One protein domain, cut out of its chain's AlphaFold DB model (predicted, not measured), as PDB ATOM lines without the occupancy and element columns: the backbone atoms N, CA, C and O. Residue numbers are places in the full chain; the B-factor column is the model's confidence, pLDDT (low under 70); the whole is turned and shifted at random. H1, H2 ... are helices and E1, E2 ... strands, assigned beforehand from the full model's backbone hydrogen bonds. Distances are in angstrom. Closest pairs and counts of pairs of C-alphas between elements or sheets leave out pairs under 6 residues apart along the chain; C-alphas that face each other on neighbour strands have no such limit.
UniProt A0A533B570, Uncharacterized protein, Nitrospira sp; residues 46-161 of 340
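Overview. This is residues 46 to 161 of the 340 residues of an uncharacterized protein of Nitrospira sp (UniProt A0A533B570). A strongly twisted, curled sheet of five strands has one long helix, H1, packed slantwise over one face, and a shorter helix, H2, meets the second half of H1. A long stretch without named elements, residues 130 to 148, leads from edge strand E5 to H2. The printed part has 116 residues with two named helices and five named strands, in the order E1, E2, E3, E4, H1, E5, H2; the sheet's order is E2, E3, E4, E1, E5, all antiparallel. The class is mixed, helices and strands, and the whole is compact and rounded, with a radius of gyration of the C-alphas of 13.4 A and spans of 37 by 32 by 23 A.

Along the chain. Find C-alpha 46 at (38.174, -21.516, 26.117); from there E1 runs through residues 46 to 53, 21.5 A long. Next come E2, residues 62 to 64, and E3, residues 69 to 75, 16.9 A long. E4 takes residues 86 to 93 and is 22.4 A long. At C-alpha 99, (41.956, -11.254, 17.075), H1 begins, and it runs to residue 119 over 30.5 A. E5 holds residues 126 to 129, and H2 runs from residue 149 to C-alpha 158 at (55.400, -30.386, 11.939), 14.4 A.

Arrangement. Begin at E1, whose antiparallel neighbour E4 has N 49 and O 90 at 2.9 A, within hydrogen-bond range. On the other side of E1, look for N 52 and O 127 of E5, 2.9 A. E3 and E4 are a hairpin, with N 70 and O 91 at 2.9 A; E2 and E3 are another, with N 64 and O 69 at 2.8 A. E2, E3 and E4 form a meander, each strand the antiparallel neighbour of the one before, and with E1 a Greek key, the first strand being the antiparallel neighbour of the fourth. H1 is on the sheet at a height of 7.9 A, in two layers, helix on one face; it lies over E4 and E1, slantwise to the strands, at 49 degrees to E4 on the local plane. The closest C-alphas of H1 and E4 are those of Ala 105 and Val 92, 6.4 A. E4, H1 and E5 make a split strand-helix-strand unit, two strands running the same way with E1 between them, and its crossover is right-handed. With residues 111 to 119 alone H1 touches H2, opposite ways at a steep tilt of 50 degrees; their closest C-alphas are those of Thr 115 and Thr 153, 6.2 A. H2 only grazes the sheet, with residues 149 to 154. In H1 and H2 every O i to N i+4 pair is within hydrogen-bond range.

Size, cuts and confidence. The two C-alphas farthest apart, those of Asn 78 and Arg 160, are 41.5 A apart. The printed part has no cut, and the link from E5 to H2, 19 residues, is long. Look at the pLDDT column for residues 134 to 146, which are under 70; the mean of the printed part is 84.1.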
ATOM      1  N   ASP A  46      38.669 -20.590  27.137       93.50
ATOM      2  CA  ASP A  46      38.174 -21.516  26.117       93.50
ATOM      3  C   ASP A  46      37.262 -20.819  25.104       93.50
ATOM      4  O   ASP A  46      36.190 -20.317  25.442       93.50
ATOM      5  N   LEU A  47      37.632 -20.845  23.824       92.81
ATOM      6  CA  LEU A  47      36.687 -20.561  22.750       92.81
ATOM      7  C   LEU A  47      35.707 -21.731  22.665       92.81
ATOM      8  O   LEU A  47      36.096 -22.833  22.273       92.81
ATOM      9  N   ARG A  48      34.433 -21.498  22.987       91.00
ATOM     10  CA  ARG A  48      33.386 -22.487  22.719       91.00
ATOM     11  C   ARG A  48      32.981 -22.440  21.253       91.00
ATOM     12  O   ARG A  48      32.682 -21.376  20.699       91.00
ATOM     13  N   VAL A  49      32.953 -23.611  20.636       92.06
ATOM     14  CA  VAL A  49      32.539 -23.812  19.250       92.06
ATOM     15  C   VAL A  49      31.531 -24.950  19.172       92.06
ATOM     16  O   VAL A  49      31.521 -25.861  19.997       92.06
ATOM     17  N   LEU A  50      30.679 -24.896  18.159       90.88
ATOM     18  CA  LEU A  50      29.856 -26.014  17.740       90.88
ATOM     19  C   LEU A  50      30.562 -26.659  16.551       90.88
ATOM     20  O   LEU A  50      30.611 -26.060  15.476       90.88
ATOM     21  N   LEU A  51      31.133 -27.847  16.742       92.06
ATOM     22  CA  LEU A  51      31.550 -28.686  15.621       92.06
ATOM     23  C   LEU A  51      30.293 -29.326  15.050       92.06
ATOM     24  O   LEU A  51      29.468 -29.844  15.805       92.06
ATOM     25  N   TYR A  52      30.138 -29.304  13.735       87.75
ATOM     26  CA  TYR A  52      28.961 -29.865  13.098       87.75
ATOM     27  C   TYR A  52      29.297 -30.627  11.832       87.75
ATOM     28  O   TYR A  52      30.281 -30.354  11.142       87.75
ATOM     29  N   GLY A  53      28.402 -31.548  11.516       83.50
ATOM     30  CA  GLY A  53      28.326 -32.154  10.212       83.50
ATOM     31  C   GLY A  53      28.294 -33.661  10.273       83.50
ATOM     32  O   GLY A  53      27.664 -34.265  11.145       83.50
ATOM     33  N   ASP A  54      28.962 -34.240   9.292       79.75
ATOM     34  CA  ASP A  54      28.882 -35.628   8.931       79.75
ATOM     35  C   ASP A  54      29.714 -36.505   9.858       79.75
ATOM     36  O   ASP A  54      30.752 -37.029   9.487       79.75
ATOM     37  N   PHE A  55      29.238 -36.693  11.091       82.19
ATOM     38  CA  PHE A  55      29.848 -37.608  12.052       82.19
ATOM     39  C   PHE A  55      28.882 -38.147  13.114       82.19
ATOM     40  O   PHE A  55      27.943 -37.480  13.544       82.19
ATOM     41  N   ARG A  56      29.139 -39.366  13.597       87.00
ATOM     42  CA  ARG A  56      28.538 -39.905  14.822       87.00
ATOM     43  C   ARG A  56      29.052 -39.154  16.046       87.00
ATOM     44  O   ARG A  56      30.196 -38.705  16.092       87.00
ATOM     45  N   VAL A  57      28.186 -39.097  17.047       91.69
ATOM     46  CA  VAL A  57      28.519 -38.719  18.419       91.69
ATOM     47  C   VAL A  57      29.576 -39.701  18.959       91.69
ATOM     48  O   VAL A  57      29.381 -40.905  18.786       91.69
ATOM     49  N   PRO A  58      30.690 -39.237  19.554       92.75
ATOM     50  CA  PRO A  58      31.664 -40.118  20.187       92.75
ATOM     51  C   PRO A  58      31.139 -40.630  21.534       92.75
ATOM     52  O   PRO A  58      30.443 -39.911  22.246       92.75
ATOM     53  N   ASP A  59      31.522 -41.848  21.914       94.50
ATOM     54  CA  ASP A  59      31.085 -42.478  23.172       94.50
ATOM     55  C   ASP A  59      31.712 -41.829  24.429       94.50
ATOM     56  O   ASP A  59      31.322 -42.124  25.558       94.50
ATOM     57  N   SER A  60      32.705 -40.954  24.248       96.00
ATOM     58  CA  SER A  60      33.426 -40.255  25.314       96.00
ATOM     59  C   SER A  60      34.019 -38.926  24.826       96.00
ATOM     60  O   SER A  60      34.076 -38.642  23.628       96.00
ATOM     61  N   THR A  61      34.466 -38.092  25.770       96.56
ATOM     62  CA  THR A  61      35.179 -36.840  25.482       96.56
ATOM     63  C   THR A  61      36.472 -37.106  24.714       96.56
ATOM     64  O   THR A  61      37.349 -37.824  25.197       96.56
ATOM     65  N   LEU A  62      36.626 -36.467  23.554       96.50
ATOM     66  CA  LEU A  62      37.848 -36.528  22.753       96.50
ATOM     67  C   LEU A  62      38.742 -35.336  23.102       96.50
ATOM     68  O   LEU A  62      38.280 -34.197  23.082       96.50
ATOM     69  N   THR A  63      40.024 -35.576  23.361       96.19
ATOM     70  CA  THR A  63      41.002 -34.514  23.641       96.19
ATOM     71  C   THR A  63      42.117 -34.565  22.605       96.19
ATOM     72  O   THR A  63      42.679 -35.627  22.359       96.19
ATOM     73  N   TYR A  64      42.465 -33.411  22.036       96.31
ATOM     74  CA  TYR A  64      43.539 -33.228  21.059       96.31
ATOM     75  C   TYR A  64      44.565 -32.227  21.623       96.31
ATOM     76  O   TYR A  64      44.495 -31.033  21.306       96.31
ATOM     77  N   PRO A  65      45.510 -32.664  22.484       94.94
ATOM     78  CA  PRO A  65      46.390 -31.756  23.227       94.94
ATOM     79  C   PRO A  65      47.250 -30.861  22.328       94.94
ATOM     80  O   PRO A  65      47.411 -29.680  22.616       94.94
ATOM     81  N   SER A  66      47.733 -31.390  21.197       93.62
ATOM     82  CA  SER A  66      48.543 -30.661  20.207       93.62
ATOM     83  C   SER A  66      47.805 -29.505  19.516       93.62
ATOM     84  O   SER A  66      48.441 -28.585  19.005       93.62
ATOM     85  N   LEU A  67      46.468 -29.522  19.533       95.38
ATOM     86  CA  LEU A  67      45.612 -28.432  19.063       95.38
ATOM     87  C   LEU A  67      44.957 -27.657  20.219       95.38
ATOM     88  O   LEU A  67      44.298 -26.645  19.979       95.38
ATOM     89  N   GLY A  68      45.102 -28.106  21.467       96.75
ATOM     90  CA  GLY A  68      44.364 -27.565  22.608       96.75
ATOM     91  C   GLY A  68      42.844 -27.612  22.413       96.75
ATOM     92  O   GLY A  68      42.168 -26.666  22.813       96.75
ATOM     93  N   ILE A  69      42.327 -28.654  21.745       98.00
ATOM     94  CA  ILE A  69      40.894 -28.847  21.469       98.00
ATOM     95  C   ILE A  69      40.357 -29.997  22.321       98.00
ATOM     96  O   ILE A  69      40.964 -31.067  22.358       98.00
ATOM     97  N   THR A  70      39.183 -29.810  22.918       97.56
ATOM     98  CA  THR A  70      38.402 -30.875  23.559       97.56
ATOM     99  C   THR A  70      37.007 -30.910  22.945       97.56
ATOM    100  O   THR A  70      36.351 -29.875  22.873       97.56
ATOM    101  N   VAL A  71      36.544 -32.079  22.501       97.25
ATOM    102  CA  VAL A  71      35.208 -32.294  21.921       97.25
ATOM    103  C   VAL A  71      34.367 -33.101  22.899       97.25
ATOM    104  O   VAL A  71      34.770 -34.179  23.334       97.25
ATOM    105  N   HIS A  72      33.198 -32.571  23.240       95.38
ATOM    106  CA  HIS A  72      32.296 -33.146  24.226       95.38
ATOM    107  C   HIS A  72      31.314 -34.139  23.569       95.38
ATOM    108  O   HIS A  72      30.876 -33.894  22.440       95.38
ATOM    109  N   PRO A  73      30.966 -35.260  24.233       95.62
ATOM    110  CA  PRO A  73      30.107 -36.298  23.663       95.62
ATOM    111  C   PRO A  73      28.614 -35.929  23.681       95.62
ATOM    112  O   PRO A  73      27.801 -36.619  23.074       95.62
ATOM    113  N   GLU A  74      28.195 -34.851  24.347       93.81
ATOM    114  CA  GLU A  74      26.787 -34.459  24.371       93.81
ATOM    115  C   GLU A  74      26.362 -33.815  23.044       93.81
ATOM    116  O   GLU A  74      26.670 -32.651  22.752       93.81
ATOM    117  N   LYS A  75      25.572 -34.561  22.264       92.12
ATOM    118  CA  LYS A  75      24.866 -34.037  21.092       92.12
ATOM    119  C   LYS A  75      24.023 -32.819  21.474       92.12
ATOM    120  O   LYS A  75      23.185 -32.880  22.370       92.12
ATOM    121  N   LYS A  76      24.209 -31.715  20.752       91.44
ATOM    122  CA  LYS A  76      23.426 -30.491  20.920       91.44
ATOM    123  C   LYS A  76      22.201 -30.506  20.015       91.44
ATOM    124  O   LYS A  76      22.306 -30.602  18.793       91.44
ATOM    125  N   GLU A  77      21.039 -30.351  20.629       87.25
ATOM    126  CA  GLU A  77      19.758 -30.197  19.942       87.25
ATOM    127  C   GLU A  77      19.378 -28.716  19.799       87.25
ATOM    128  O   GLU A  77      19.965 -27.843  20.437       87.25
ATOM    129  N   ASN A  78      18.396 -28.419  18.941       79.62
ATOM    130  CA  ASN A  78      17.806 -27.082  18.756       79.62
ATOM    131  C   ASN A  78      18.778 -25.932  18.416       79.62
ATOM    132  O   ASN A  78      18.401 -24.762  18.476       79.62
ATOM    133  N   THR A  79      20.001 -26.241  17.982       82.25
ATOM    134  CA  THR A  79      21.046 -25.245  17.700       82.25
ATOM    135  C   THR A  79      20.722 -24.339  16.503       82.25
ATOM    136  O   THR A  79      19.789 -24.589  15.734       82.25
ATOM    137  N   ILE A  80      21.517 -23.278  16.322       71.38
ATOM    138  CA  ILE A  80      21.463 -22.384  15.151       71.38
ATOM    139  C   ILE A  80      21.815 -23.105  13.834       71.38
ATOM    140  O   ILE A  80      21.368 -22.717  12.759       71.38
ATOM    141  N   ILE A  81      22.574 -24.194  13.929       74.00
ATOM    142  CA  ILE A  81      22.998 -25.054  12.830       74.00
ATOM    143  C   ILE A  81      21.808 -25.932  12.403       74.00
ATOM    144  O   ILE A  81      21.485 -26.943  13.030       74.00
ATOM    145  N   LYS A  82      21.102 -25.513  11.347       71.00
ATOM    146  CA  LYS A  82      19.955 -26.245  10.782       71.00
ATOM    147  C   LYS A  82      20.396 -27.143   9.633       71.00
ATOM    148  O   LYS A  82      21.267 -26.780   8.851       71.00
ATOM    149  N   GLY A  83      19.789 -28.325   9.540       70.69
ATOM    150  CA  GLY A  83      20.192 -29.345   8.572       70.69
ATOM    151  C   GLY A  83      21.492 -30.064   8.940       70.69
ATOM    152  O   GLY A  83      22.042 -30.749   8.083       70.69
ATOM    153  N   ALA A  84      21.996 -29.922  10.177       73.62
ATOM    154  CA  ALA A  84      22.977 -30.865  10.701       73.62
ATOM    155  C   ALA A  84      22.329 -32.003  11.482       73.62
ATOM    156  O   ALA A  84      21.452 -31.785  12.317       73.62
ATOM    157  N   MET A  85      22.806 -33.214  11.226       79.06
ATOM    158  CA  MET A  85      22.475 -34.416  11.970       79.06
ATOM    159  C   MET A  85      23.204 -34.474  13.303       79.06
ATOM    160  O   MET A  85      22.577 -34.834  14.301       79.06
ATOM    161  N   THR A  86      24.486 -34.105  13.335       86.81
ATOM    162  CA  THR A  86      25.276 -34.032  14.564       86.81
ATOM    163  C   THR A  86      25.864 -32.642  14.733       86.81
ATOM    164  O   THR A  86      26.495 -32.084  13.836       86.81
ATOM    165  N   VAL A  87      25.656 -32.104  15.931       89.88
ATOM    166  CA  VAL A  87      26.310 -30.902  16.433       89.88
ATOM    167  C   VAL A  87      26.856 -31.256  17.808       89.88
ATOM    168  O   VAL A  87      26.102 -31.729  18.660       89.88
ATOM    169  N   LEU A  88      28.152 -31.065  18.013       93.88
ATOM    170  CA  LEU A  88      28.843 -31.278  19.283       93.88
ATOM    171  C   LEU A  88      29.401 -29.947  19.765       93.88
ATOM    172  O   LEU A  88      29.816 -29.108  18.966       93.88
ATOM    173  N   GLU A  89      29.445 -29.757  21.077       94.19
ATOM    174  CA  GLU A  89      30.221 -28.661  21.650       94.19
ATOM    175  C   GLU A  89      31.692 -29.067  21.722       94.19
ATOM    176  O   GLU A  89      32.028 -30.191  22.093       94.19
ATOM    177  N   ALA A  90      32.573 -28.138  21.380       96.06
ATOM    178  CA  ALA A  90      33.996 -28.266  21.616       96.06
ATOM    179  C   ALA A  90      34.543 -26.980  22.235       96.06
ATOM    180  O   ALA A  90      34.026 -25.882  22.015       96.06
ATOM    181  N   THR A  91      35.608 -27.130  23.008       95.19
ATOM    182  CA  THR A  91      36.391 -26.034  23.572       95.19
ATOM    183  C   THR A  91      37.751 -25.988  22.890       95.19
ATOM    184  O   THR A  91      38.345 -27.026  22.603       95.19
ATOM    185  N   VAL A  92      38.237 -24.781  22.604       96.69
ATOM    186  CA  VAL A  92      39.572 -24.551  22.042       96.69
ATOM    187  C   VAL A  92      40.309 -23.553  22.915       96.69
ATOM    188  O   VAL A  92      39.865 -22.417  23.057       96.69
ATOM    189  N   LYS A  93      41.450 -23.961  23.473       97.19
ATOM    190  CA  LYS A  93      42.271 -23.105  24.337       97.19
ATOM    191  C   LYS A  93      42.779 -21.885  23.568       97.19
ATOM    192  O   LYS A  93      43.382 -22.034  22.496       97.19
ATOM    193  N   VAL A  94      42.583 -20.697  24.133       94.81
ATOM    194  CA  VAL A  94      43.055 -19.414  23.601       94.81
ATOM    195  C   VAL A  94      43.886 -18.717  24.678       94.81
ATOM    196  O   VAL A  94      43.374 -18.400  25.743       94.81
ATOM    197  N   GLN A  95      45.179 -18.500  24.422       88.38
ATOM    198  CA  GLN A  95      46.109 -17.968  25.435       88.38
ATOM    199  C   GLN A  95      45.854 -16.494  25.785       88.38
ATOM    200  O   GLN A  95      46.140 -16.065  26.898       88.38
ATOM    201  N   GLU A  96      45.308 -15.721  24.846       93.56
ATOM    202  CA  GLU A  96      44.945 -14.319  25.033       93.56
ATOM    203  C   GLU A  96      43.646 -13.994  24.288       93.56
ATOM    204  O   GLU A  96      43.317 -14.597  23.265       93.56
ATOM    205  N   LYS A  97      42.891 -13.013  24.780       93.38
ATOM    206  CA  LYS A  97      41.629 -12.581  24.162       93.38
ATOM    207  C   LYS A  97      41.941 -11.524  23.104       93.38
ATOM    208  O   LYS A  97      41.794 -10.331  23.346       93.38
ATOM    209  N   SER A  98      42.422 -11.984  21.948       93.44
ATOM    210  CA  SER A  98      42.847 -11.149  20.818       93.44
ATOM    211  C   SER A  98      42.350 -11.698  19.472       93.44
ATOM    212  O   SER A  98      42.054 -12.888  19.330       93.44
ATOM    213  N   VAL A  99      42.276 -10.834  18.453       90.31
ATOM    214  CA  VAL A  99      41.956 -11.254  17.075       90.31
ATOM    215  C   VAL A  99      43.000 -12.241  16.514       90.31
ATOM    216  O   VAL A  99      42.584 -13.278  15.993       90.31
ATOM    217  N   PRO A 100      44.327 -12.025  16.659       92.94
ATOM    218  CA  PRO A 100      45.334 -13.016  16.268       92.94
ATOM    219  C   PRO A 100      45.142 -14.395  16.912       92.94
ATOM    220  O   PRO A 100      45.223 -15.411  16.219       92.94
ATOM    221  N   ALA A 101      44.829 -14.454  18.209       93.31
ATOM    222  CA  ALA A 101      44.637 -15.723  18.905       93.31
ATOM    223  C   ALA A 101      43.341 -16.445  18.485       93.31
ATOM    224  O   ALA A 101      43.314 -17.676  18.437       93.31
ATOM    225  N   LEU A 102      42.297 -15.708  18.086       91.31
ATOM    226  CA  LEU A 102      41.121 -16.293  17.430       91.31
ATOM    227  C   LEU A 102      41.426 -16.854  16.042       91.31
ATOM    228  O   LEU A 102      40.907 -17.916  15.701       91.31
ATOM    229  N   ILE A 103      42.254 -16.171  15.249       90.19
ATOM    230  CA  ILE A 103      42.689 -16.665  13.936       90.19
ATOM    231  C   ILE A 103      43.484 -17.967  14.104       90.19
ATOM    232  O   ILE A 103      43.271 -18.920  13.354       90.19
ATOM    233  N   ASP A 104      44.344 -18.059  15.121       93.75
ATOM    234  CA  ASP A 104      45.044 -19.304  15.437       93.75
ATOM    235  C   ASP A 104      44.105 -20.418  15.942       93.75
ATOM    236  O   ASP A 104      44.205 -21.555  15.475       93.75
ATOM    237  N   ALA A 105      43.149 -20.114  16.826       94.19
ATOM    238  CA  ALA A 105      42.143 -21.085  17.265       94.19
ATOM    239  C   ALA A 105      41.308 -21.612  16.079       94.19
ATOM    240  O   ALA A 105      41.146 -22.822  15.918       94.19
ATOM    241  N   ALA A 106      40.860 -20.717  15.193       91.00
ATOM    242  CA  ALA A 106      40.172 -21.046  13.945       91.00
ATOM    243  C   ALA A 106      41.016 -21.954  13.033       91.00
ATOM    244  O   ALA A 106      40.520 -22.954  12.510       91.00
ATOM    245  N   ARG A 107      42.310 -21.641  12.878       93.00
ATOM    246  CA  ARG A 107      43.276 -22.454  12.127       93.00
ATOM    247  C   ARG A 107      43.415 -23.853  12.732       93.00
ATOM    248  O   ARG A 107      43.338 -24.826  11.991       93.00
ATOM    249  N   ARG A 108      43.538 -23.979  14.058       95.00
ATOM    250  CA  ARG A 108      43.618 -25.280  14.753       95.00
ATOM    251  C   ARG A 108      42.356 -26.130  14.567       95.00
ATOM    252  O   ARG A 108      42.478 -27.325  14.308       95.00
ATOM    253  N   ILE A 109      41.163 -25.531  14.597       94.06
ATOM    254  CA  ILE A 109      39.908 -26.243  14.283       94.06
ATOM    255  C   ILE A 109      39.881 -26.691  12.815       94.06
ATOM    256  O   ILE A 109      39.490 -27.818  12.515       94.06
ATOM    257  N   ASN A 110      40.333 -25.837  11.891       91.69
ATOM    258  CA  ASN A 110      40.433 -26.191  10.475       91.69
ATOM    259  C   ASN A 110      41.458 -27.311  10.219       91.69
ATOM    260  O   ASN A 110      41.202 -28.146   9.357       91.69
ATOM    261  N   VAL A 111      42.554 -27.392  10.985       93.75
ATOM    262  CA  VAL A 111      43.485 -28.535  10.941       93.75
ATOM    263  C   VAL A 111      42.797 -29.818  11.410       93.75
ATOM    264  O   VAL A 111      42.860 -30.809  10.686       93.75
ATOM    265  N   LEU A 112      42.097 -29.812  12.554       95.12
ATOM    266  CA  LEU A 112      41.357 -30.991  13.036       95.12
ATOM    267  C   LEU A 112      40.348 -31.488  11.992       95.12
ATOM    268  O   LEU A 112      40.397 -32.642  11.570       95.12
ATOM    269  N   LEU A 113      39.461 -30.596  11.544       92.44
ATOM    270  CA  LEU A 113      38.385 -30.935  10.614       92.44
ATOM    271  C   LEU A 113      38.901 -31.280   9.214       92.44
ATOM    272  O   LEU A 113      38.398 -32.208   8.602       92.44
ATOM    273  N   GLY A 114      39.925 -30.588   8.713       91.12
ATOM    274  CA  GLY A 114      40.544 -30.934   7.435       91.12
ATOM    275  C   GLY A 114      41.244 -32.294   7.486       91.12
ATOM    276  O   GLY A 114      41.154 -33.065   6.537       91.12
ATOM    277  N   THR A 115      41.883 -32.635   8.611       91.50
ATOM    278  CA  THR A 115      42.494 -33.964   8.792       91.50
ATOM    279  C   THR A 115      41.413 -35.042   8.856       91.50
ATOM    280  O   THR A 115      41.568 -36.101   8.256       91.50
ATOM    281  N   TYR A 116      40.288 -34.750   9.513       91.31
ATOM    282  CA  TYR A 116      39.106 -35.603   9.497       91.31
ATOM    283  C   TYR A 116      38.568 -35.827   8.069       91.31
ATOM    284  O   TYR A 116      38.396 -36.970   7.651       91.31
ATOM    285  N   THR A 117      38.415 -34.759   7.276       89.38
ATOM    286  CA  THR A 117      38.015 -34.836   5.859       89.38
ATOM    287  C   THR A 117      38.950 -35.720   5.026       89.38
ATOM    288  O   THR A 117      38.461 -36.436   4.156       89.38
ATOM    289  N   LEU A 118      40.263 -35.725   5.291       89.25
ATOM    290  CA  LEU A 118      41.209 -36.606   4.588       89.25
ATOM    291  C   LEU A 118      40.997 -38.091   4.917       89.25
ATOM    292  O   LEU A 118      41.039 -38.912   4.007       89.25
ATOM    293  N   HIS A 119      40.742 -38.438   6.184       89.00
ATOM    294  CA  HIS A 119      40.484 -39.830   6.592       89.00
ATOM    295  C   HIS A 119      39.140 -40.361   6.077       89.00
ATOM    296  O   HIS A 119      39.067 -41.506   5.650       89.00
ATOM    297  N   GLU A 120      38.107 -39.518   6.011       86.38
ATOM    298  CA  GLU A 120      36.810 -39.854   5.390       86.38
ATOM    299  C   GLU A 120      36.809 -39.701   3.855       86.38
ATOM    300  O   GLU A 120      35.764 -39.757   3.198       86.38
ATOM    301  N   TRP A 121      37.977 -39.431   3.272       85.12
ATOM    302  CA  TRP A 121      38.199 -39.154   1.857       85.12
ATOM    303  C   TRP A 121      37.255 -38.105   1.221       85.12
ATOM    304  O   TRP A 121      36.961 -38.175   0.028       85.12
ATOM    305  N   GLY A 122      36.796 -37.114   1.986       82.19
ATOM    306  CA  GLY A 122      35.873 -36.068   1.523       82.19
ATOM    307  C   GLY A 122      34.401 -36.480   1.445       82.19
ATOM    308  O   GLY A 122      33.572 -35.665   1.044       82.19
ATOM    309  N   ASN A 123      34.060 -37.707   1.850       78.44
ATOM    310  CA  ASN A 123      32.678 -38.197   1.862       78.44
ATOM    311  C   ASN A 123      31.849 -37.626   3.026       78.44
ATOM    312  O   ASN A 123      30.627 -37.717   3.009       78.44
ATOM    313  N   ALA A 124      32.511 -37.026   4.019       74.88
ATOM    314  CA  ALA A 124      31.897 -36.376   5.168       74.88
ATOM    315  C   ALA A 124      32.006 -34.846   5.060       74.88
ATOM    316  O   ALA A 124      33.089 -34.274   5.227       74.88
ATOM    317  N   GLY A 125      30.881 -34.162   4.828       76.94
ATOM    318  CA  GLY A 125      30.799 -32.718   5.038       76.94
ATOM    319  C   GLY A 125      31.074 -32.371   6.505       76.94
ATOM    320  O   GLY A 125      30.527 -32.973   7.416       76.94
ATOM    321  N   CYS A 126      31.932 -31.401   6.799       83.81
ATOM    322  CA  CYS A 126      32.112 -30.981   8.188       83.81
ATOM    323  C   CYS A 126      32.445 -29.501   8.282       83.81
ATOM    324  O   CYS A 126      32.995 -28.896   7.361       83.81
ATOM    325  N   GLY A 127      32.094 -28.910   9.414       85.81
ATOM    326  CA  GLY A 127      32.309 -27.506   9.678       85.81
ATOM    327  C   GLY A 127      32.327 -27.218  11.166       85.81
ATOM    328  O   GLY A 127      32.206 -28.098  12.021       85.81
ATOM    329  N   TRP A 128      32.509 -25.945  11.473       88.69
ATOM    330  CA  TRP A 128      32.384 -25.445  12.826       88.69
ATOM    331  C   TRP A 128      31.747 -24.067  12.807       88.69
ATOM    332  O   TRP A 128      31.756 -23.363  11.798       88.69
ATOM    333  N   TRP A 129      31.151 -23.712  13.933       84.94
ATOM    334  CA  TRP A 129      30.523 -22.427  14.168       84.94
ATOM    335  C   TRP A 129      30.952 -21.927  15.541       84.94
ATOM    336  O   TRP A 129      31.107 -22.706  16.479       84.94
ATOM    337  N   SER A 130      31.092 -20.620  15.700       79.31
ATOM    338  CA  SER A 130      31.135 -19.997  17.019       79.31
ATOM    339  C   SER A 130      30.442 -18.654  16.941       79.31
ATOM    340  O   SER A 130      30.609 -17.938  15.955       79.31
ATOM    341  N   TRP A 131      29.734 -18.283  18.005       76.81
ATOM    342  CA  TRP A 131      29.120 -16.962  18.147       76.81
ATOM    343  C   TRP A 131      30.133 -15.826  17.935       76.81
ATOM    344  O   TRP A 131      29.797 -14.767  17.408       76.81
ATOM    345  N   VAL A 132      31.397 -16.067  18.298       75.62
ATOM    346  CA  VAL A 132      32.481 -15.099  18.122       75.62
ATOM    347  C   VAL A 132      32.796 -14.880  16.631       75.62
ATOM    348  O   VAL A 132      33.051 -13.750  16.221       75.62
ATOM    349  N   THR A 133      32.724 -15.918  15.790       71.88
ATOM    350  CA  THR A 133      33.311 -15.917  14.434       71.88
ATOM    351  C   THR A 133      32.347 -16.171  13.263       71.88
ATOM    352  O   THR A 133      32.764 -15.951  12.132       71.88
ATOM    353  N   HIS A 134      31.094 -16.599  13.475       66.38
ATOM    354  CA  HIS A 134      30.229 -17.124  12.395       66.38
ATOM    355  C   HIS A 134      28.741 -16.712  12.463       66.38
ATOM    356  O   HIS A 134      28.248 -16.284  13.505       66.38
ATOM    357  N   ASP A 135      28.032 -16.969  11.353       50.81
ATOM    358  CA  ASP A 135      26.570 -17.132  11.224       50.81
ATOM    359  C   ASP A 135      26.219 -18.553  10.680       50.81
ATOM    360  O   ASP A 135      27.118 -19.345  10.399       50.81
ATOM    361  N   ALA A 136      24.933 -18.929  10.640       38.84
ATOM    362  CA  ALA A 136      24.392 -20.316  10.628       38.84
ATOM    363  C   ALA A 136      24.671 -21.258   9.404       38.84
ATOM    364  O   ALA A 136      24.642 -20.801   8.266       38.84
ATOM    365  N   GLY A 137      24.790 -22.598   9.603       35.50
ATOM    366  CA  GLY A 137      24.837 -23.654   8.534       35.50
ATOM    367  C   GLY A 137      24.906 -25.139   9.029       35.50
ATOM    368  O   GLY A 137      25.222 -25.310  10.194       35.50
ATOM    369  N   GLY A 138      24.583 -26.174   8.202       32.84
ATOM    370  CA  GLY A 138      24.233 -27.611   8.547       32.84
ATOM    371  C   GLY A 138      25.270 -28.777   8.348       32.84
ATOM    372  O   GLY A 138      26.449 -28.481   8.254       32.84
ATOM    373  N   GLY A 139      24.866 -30.084   8.249       32.81
ATOM    374  CA  GLY A 139      25.697 -31.301   7.878       32.81
ATOM    375  C   GLY A 139      25.397 -32.743   8.458       32.81
ATOM    376  O   GLY A 139      24.979 -32.862   9.600       32.81
ATOM    377  N   SER A 140      25.636 -33.862   7.735       38.06
ATOM    378  CA  SER A 140      24.974 -35.209   7.854       38.06
ATOM    379  C   SER A 140      25.689 -36.444   8.529       38.06
ATOM    380  O   SER A 140      25.575 -36.577   9.745       38.06
ATOM    381  N   LEU A 141      26.389 -37.403   7.862       33.53
ATOM    382  CA  LEU A 141      26.930 -38.646   8.521       33.53
ATOM    383  C   LEU A 141      28.285 -39.276   8.061       33.53
ATOM    384  O   LEU A 141      28.375 -39.755   6.938       33.53
ATOM    385  N   MET A 142      29.221 -39.476   9.016       41.41
ATOM    386  CA  MET A 142      30.338 -40.471   9.094       41.41
ATOM    387  C   MET A 142      30.726 -40.744  10.586       41.41
ATOM    388  O   MET A 142      29.802 -40.858  11.390       41.41
ATOM    389  N   LYS A 143      31.993 -40.858  11.045       47.97
ATOM    390  CA  LYS A 143      32.407 -40.966  12.483       47.97
ATOM    391  C   LYS A 143      33.564 -40.008  12.829       47.97
ATOM    392  O   LYS A 143      34.640 -40.199  12.300       47.97
ATOM    393  N   LEU A 144      33.442 -39.099  13.812       55.91
ATOM    394  CA  LEU A 144      34.501 -38.103  14.135       55.91
ATOM    395  C   LEU A 144      35.827 -38.704  14.667       55.91
ATOM    396  O   LEU A 144      36.796 -37.981  14.892       55.91
ATOM    397  N   THR A 145      35.880 -40.016  14.899       67.19
ATOM    398  CA  THR A 145      37.059 -40.753  15.357       67.19
ATOM    399  C   THR A 145      37.575 -41.674  14.253       67.19
ATOM    400  O   THR A 145      36.875 -42.588  13.823       67.19
ATOM    401  N   HIS A 146      38.826 -41.463  13.834       65.44
ATOM    402  CA  HIS A 146      39.525 -42.342  12.898       65.44
ATOM    403  C   HIS A 146      40.915 -42.703  13.427       65.44
ATOM    404  O   HIS A 146      41.645 -41.840  13.933       65.44
ATOM    405  N   ASP A 147      41.305 -43.967  13.271       70.88
ATOM    406  CA  ASP A 147      42.637 -44.437  13.641       70.88
ATOM    407  C   ASP A 147      43.699 -43.666  12.843       70.88
ATOM    408  O   ASP A 147      43.683 -43.616  11.613       70.88
ATOM    409  N   GLY A 148      44.618 -43.012  13.557       79.06
ATOM    410  CA  GLY A 148      45.656 -42.169  12.962       79.06
ATOM    411  C   GLY A 148      45.327 -40.676  12.833       79.06
ATOM    412  O   GLY A 148      46.240 -39.924  12.499       79.06
ATOM    413  N   LEU A 149      44.118 -40.206  13.172       80.25
ATOM    414  CA  LEU A 149      43.745 -38.777  13.106       80.25
ATOM    415  C   LEU A 149      44.742 -37.858  13.850       80.25
ATOM    416  O   LEU A 149      45.174 -36.835  13.314       80.25
ATOM    417  N   GLU A 150      45.183 -38.253  15.048       81.94
ATOM    418  CA  GLU A 150      46.196 -37.527  15.833       81.94
ATOM    419  C   GLU A 150      47.589 -37.542  15.172       81.94
ATOM    420  O   GLU A 150      48.307 -36.538  15.191       81.94
ATOM    421  N   ARG A 151      47.967 -38.656  14.529       87.31
ATOM    422  CA  ARG A 151      49.247 -38.803  13.816       87.31
ATOM    423  C   ARG A 151      49.302 -37.877  12.604       87.31
ATOM    424  O   ARG A 151      50.282 -37.158  12.425       87.31
ATOM    425  N   SER A 152      48.236 -37.862  11.808       88.00
ATOM    426  CA  SER A 152      48.082 -36.986  10.646       88.00
ATOM    427  C   SER A 152      48.047 -35.507  11.061       88.00
ATOM    428  O   SER A 152      48.748 -34.690  10.469       88.00
ATOM    429  N   THR A 153      47.330 -35.179  12.143       83.69
ATOM    430  CA  THR A 153      47.307 -33.832  12.749       83.69
ATOM    431  C   THR A 153      48.715 -33.378  13.144       83.69
ATOM    432  O   THR A 153      49.156 -32.288  12.781       83.69
ATOM    433  N   THR A 154      49.457 -34.238  13.846       88.50
ATOM    434  CA  THR A 154      50.831 -33.958  14.286       88.50
ATOM    435  C   THR A 154      51.773 -33.752  13.095       88.50
ATOM    436  O   THR A 154      52.587 -32.827  13.110       88.50
ATOM    437  N   ALA A 155      51.620 -34.547  12.031       90.31
ATOM    438  CA  ALA A 155      52.389 -34.387  10.799       90.31
ATOM    439  C   ALA A 155      52.153 -33.013  10.144       90.31
ATOM    440  O   ALA A 155      53.129 -32.316   9.867       90.31
ATOM    441  N   VAL A 156      50.895 -32.569   9.991       89.88
ATOM    442  CA  VAL A 156      50.564 -31.226   9.462       89.88
ATOM    443  C   VAL A 156      51.238 -30.129  10.283       89.88
ATOM    444  O   VAL A 156      51.866 -29.231   9.720       89.88
ATOM    445  N   LEU A 157      51.156 -30.203  11.616       91.75
ATOM    446  CA  LEU A 157      51.753 -29.200  12.501       91.75
ATOM    447  C   LEU A 157      53.285 -29.131  12.374       91.75
ATOM    448  O   LEU A 157      53.838 -28.033  12.478       91.75
ATOM    449  N   SER A 158      53.941 -30.265  12.099       94.06
ATOM    450  CA  SER A 158      55.400 -30.386  11.939       94.06
ATOM    451  C   SER A 158      55.965 -29.846  10.614       94.06
ATOM    452  O   SER A 158      57.175 -29.655  10.497       94.06
ATOM    453  N   LEU A 159      55.115 -29.571   9.617       94.12
ATOM    454  CA  LEU A 159      55.543 -29.010   8.333       94.12
ATOM    455  C   LEU A 159      56.157 -27.605   8.496       94.12
ATOM    456  O   LEU A 159      55.689 -26.789   9.298       94.12
ATOM    457  N   ARG A 160      57.160 -27.290   7.661       95.50
ATOM    458  CA  ARG A 160      57.745 -25.937   7.537       95.50
ATOM    459  C   ARG A 160      56.635 -24.892   7.328       95.50
ATOM    460  O   ARG A 160      55.746 -25.167   6.523       95.50
ATOM    461  N   PRO A 161      56.662 -23.705   7.971       94.75
ATOM    462  CA  PRO A 161      55.531 -22.767   7.978       94.75
ATOM    463  C   PRO A 161      54.966 -22.405   6.594       94.75
ATOM    464  O   PRO A 161      53.750 -22.341   6.413       94.75
TER     465      PRO A 161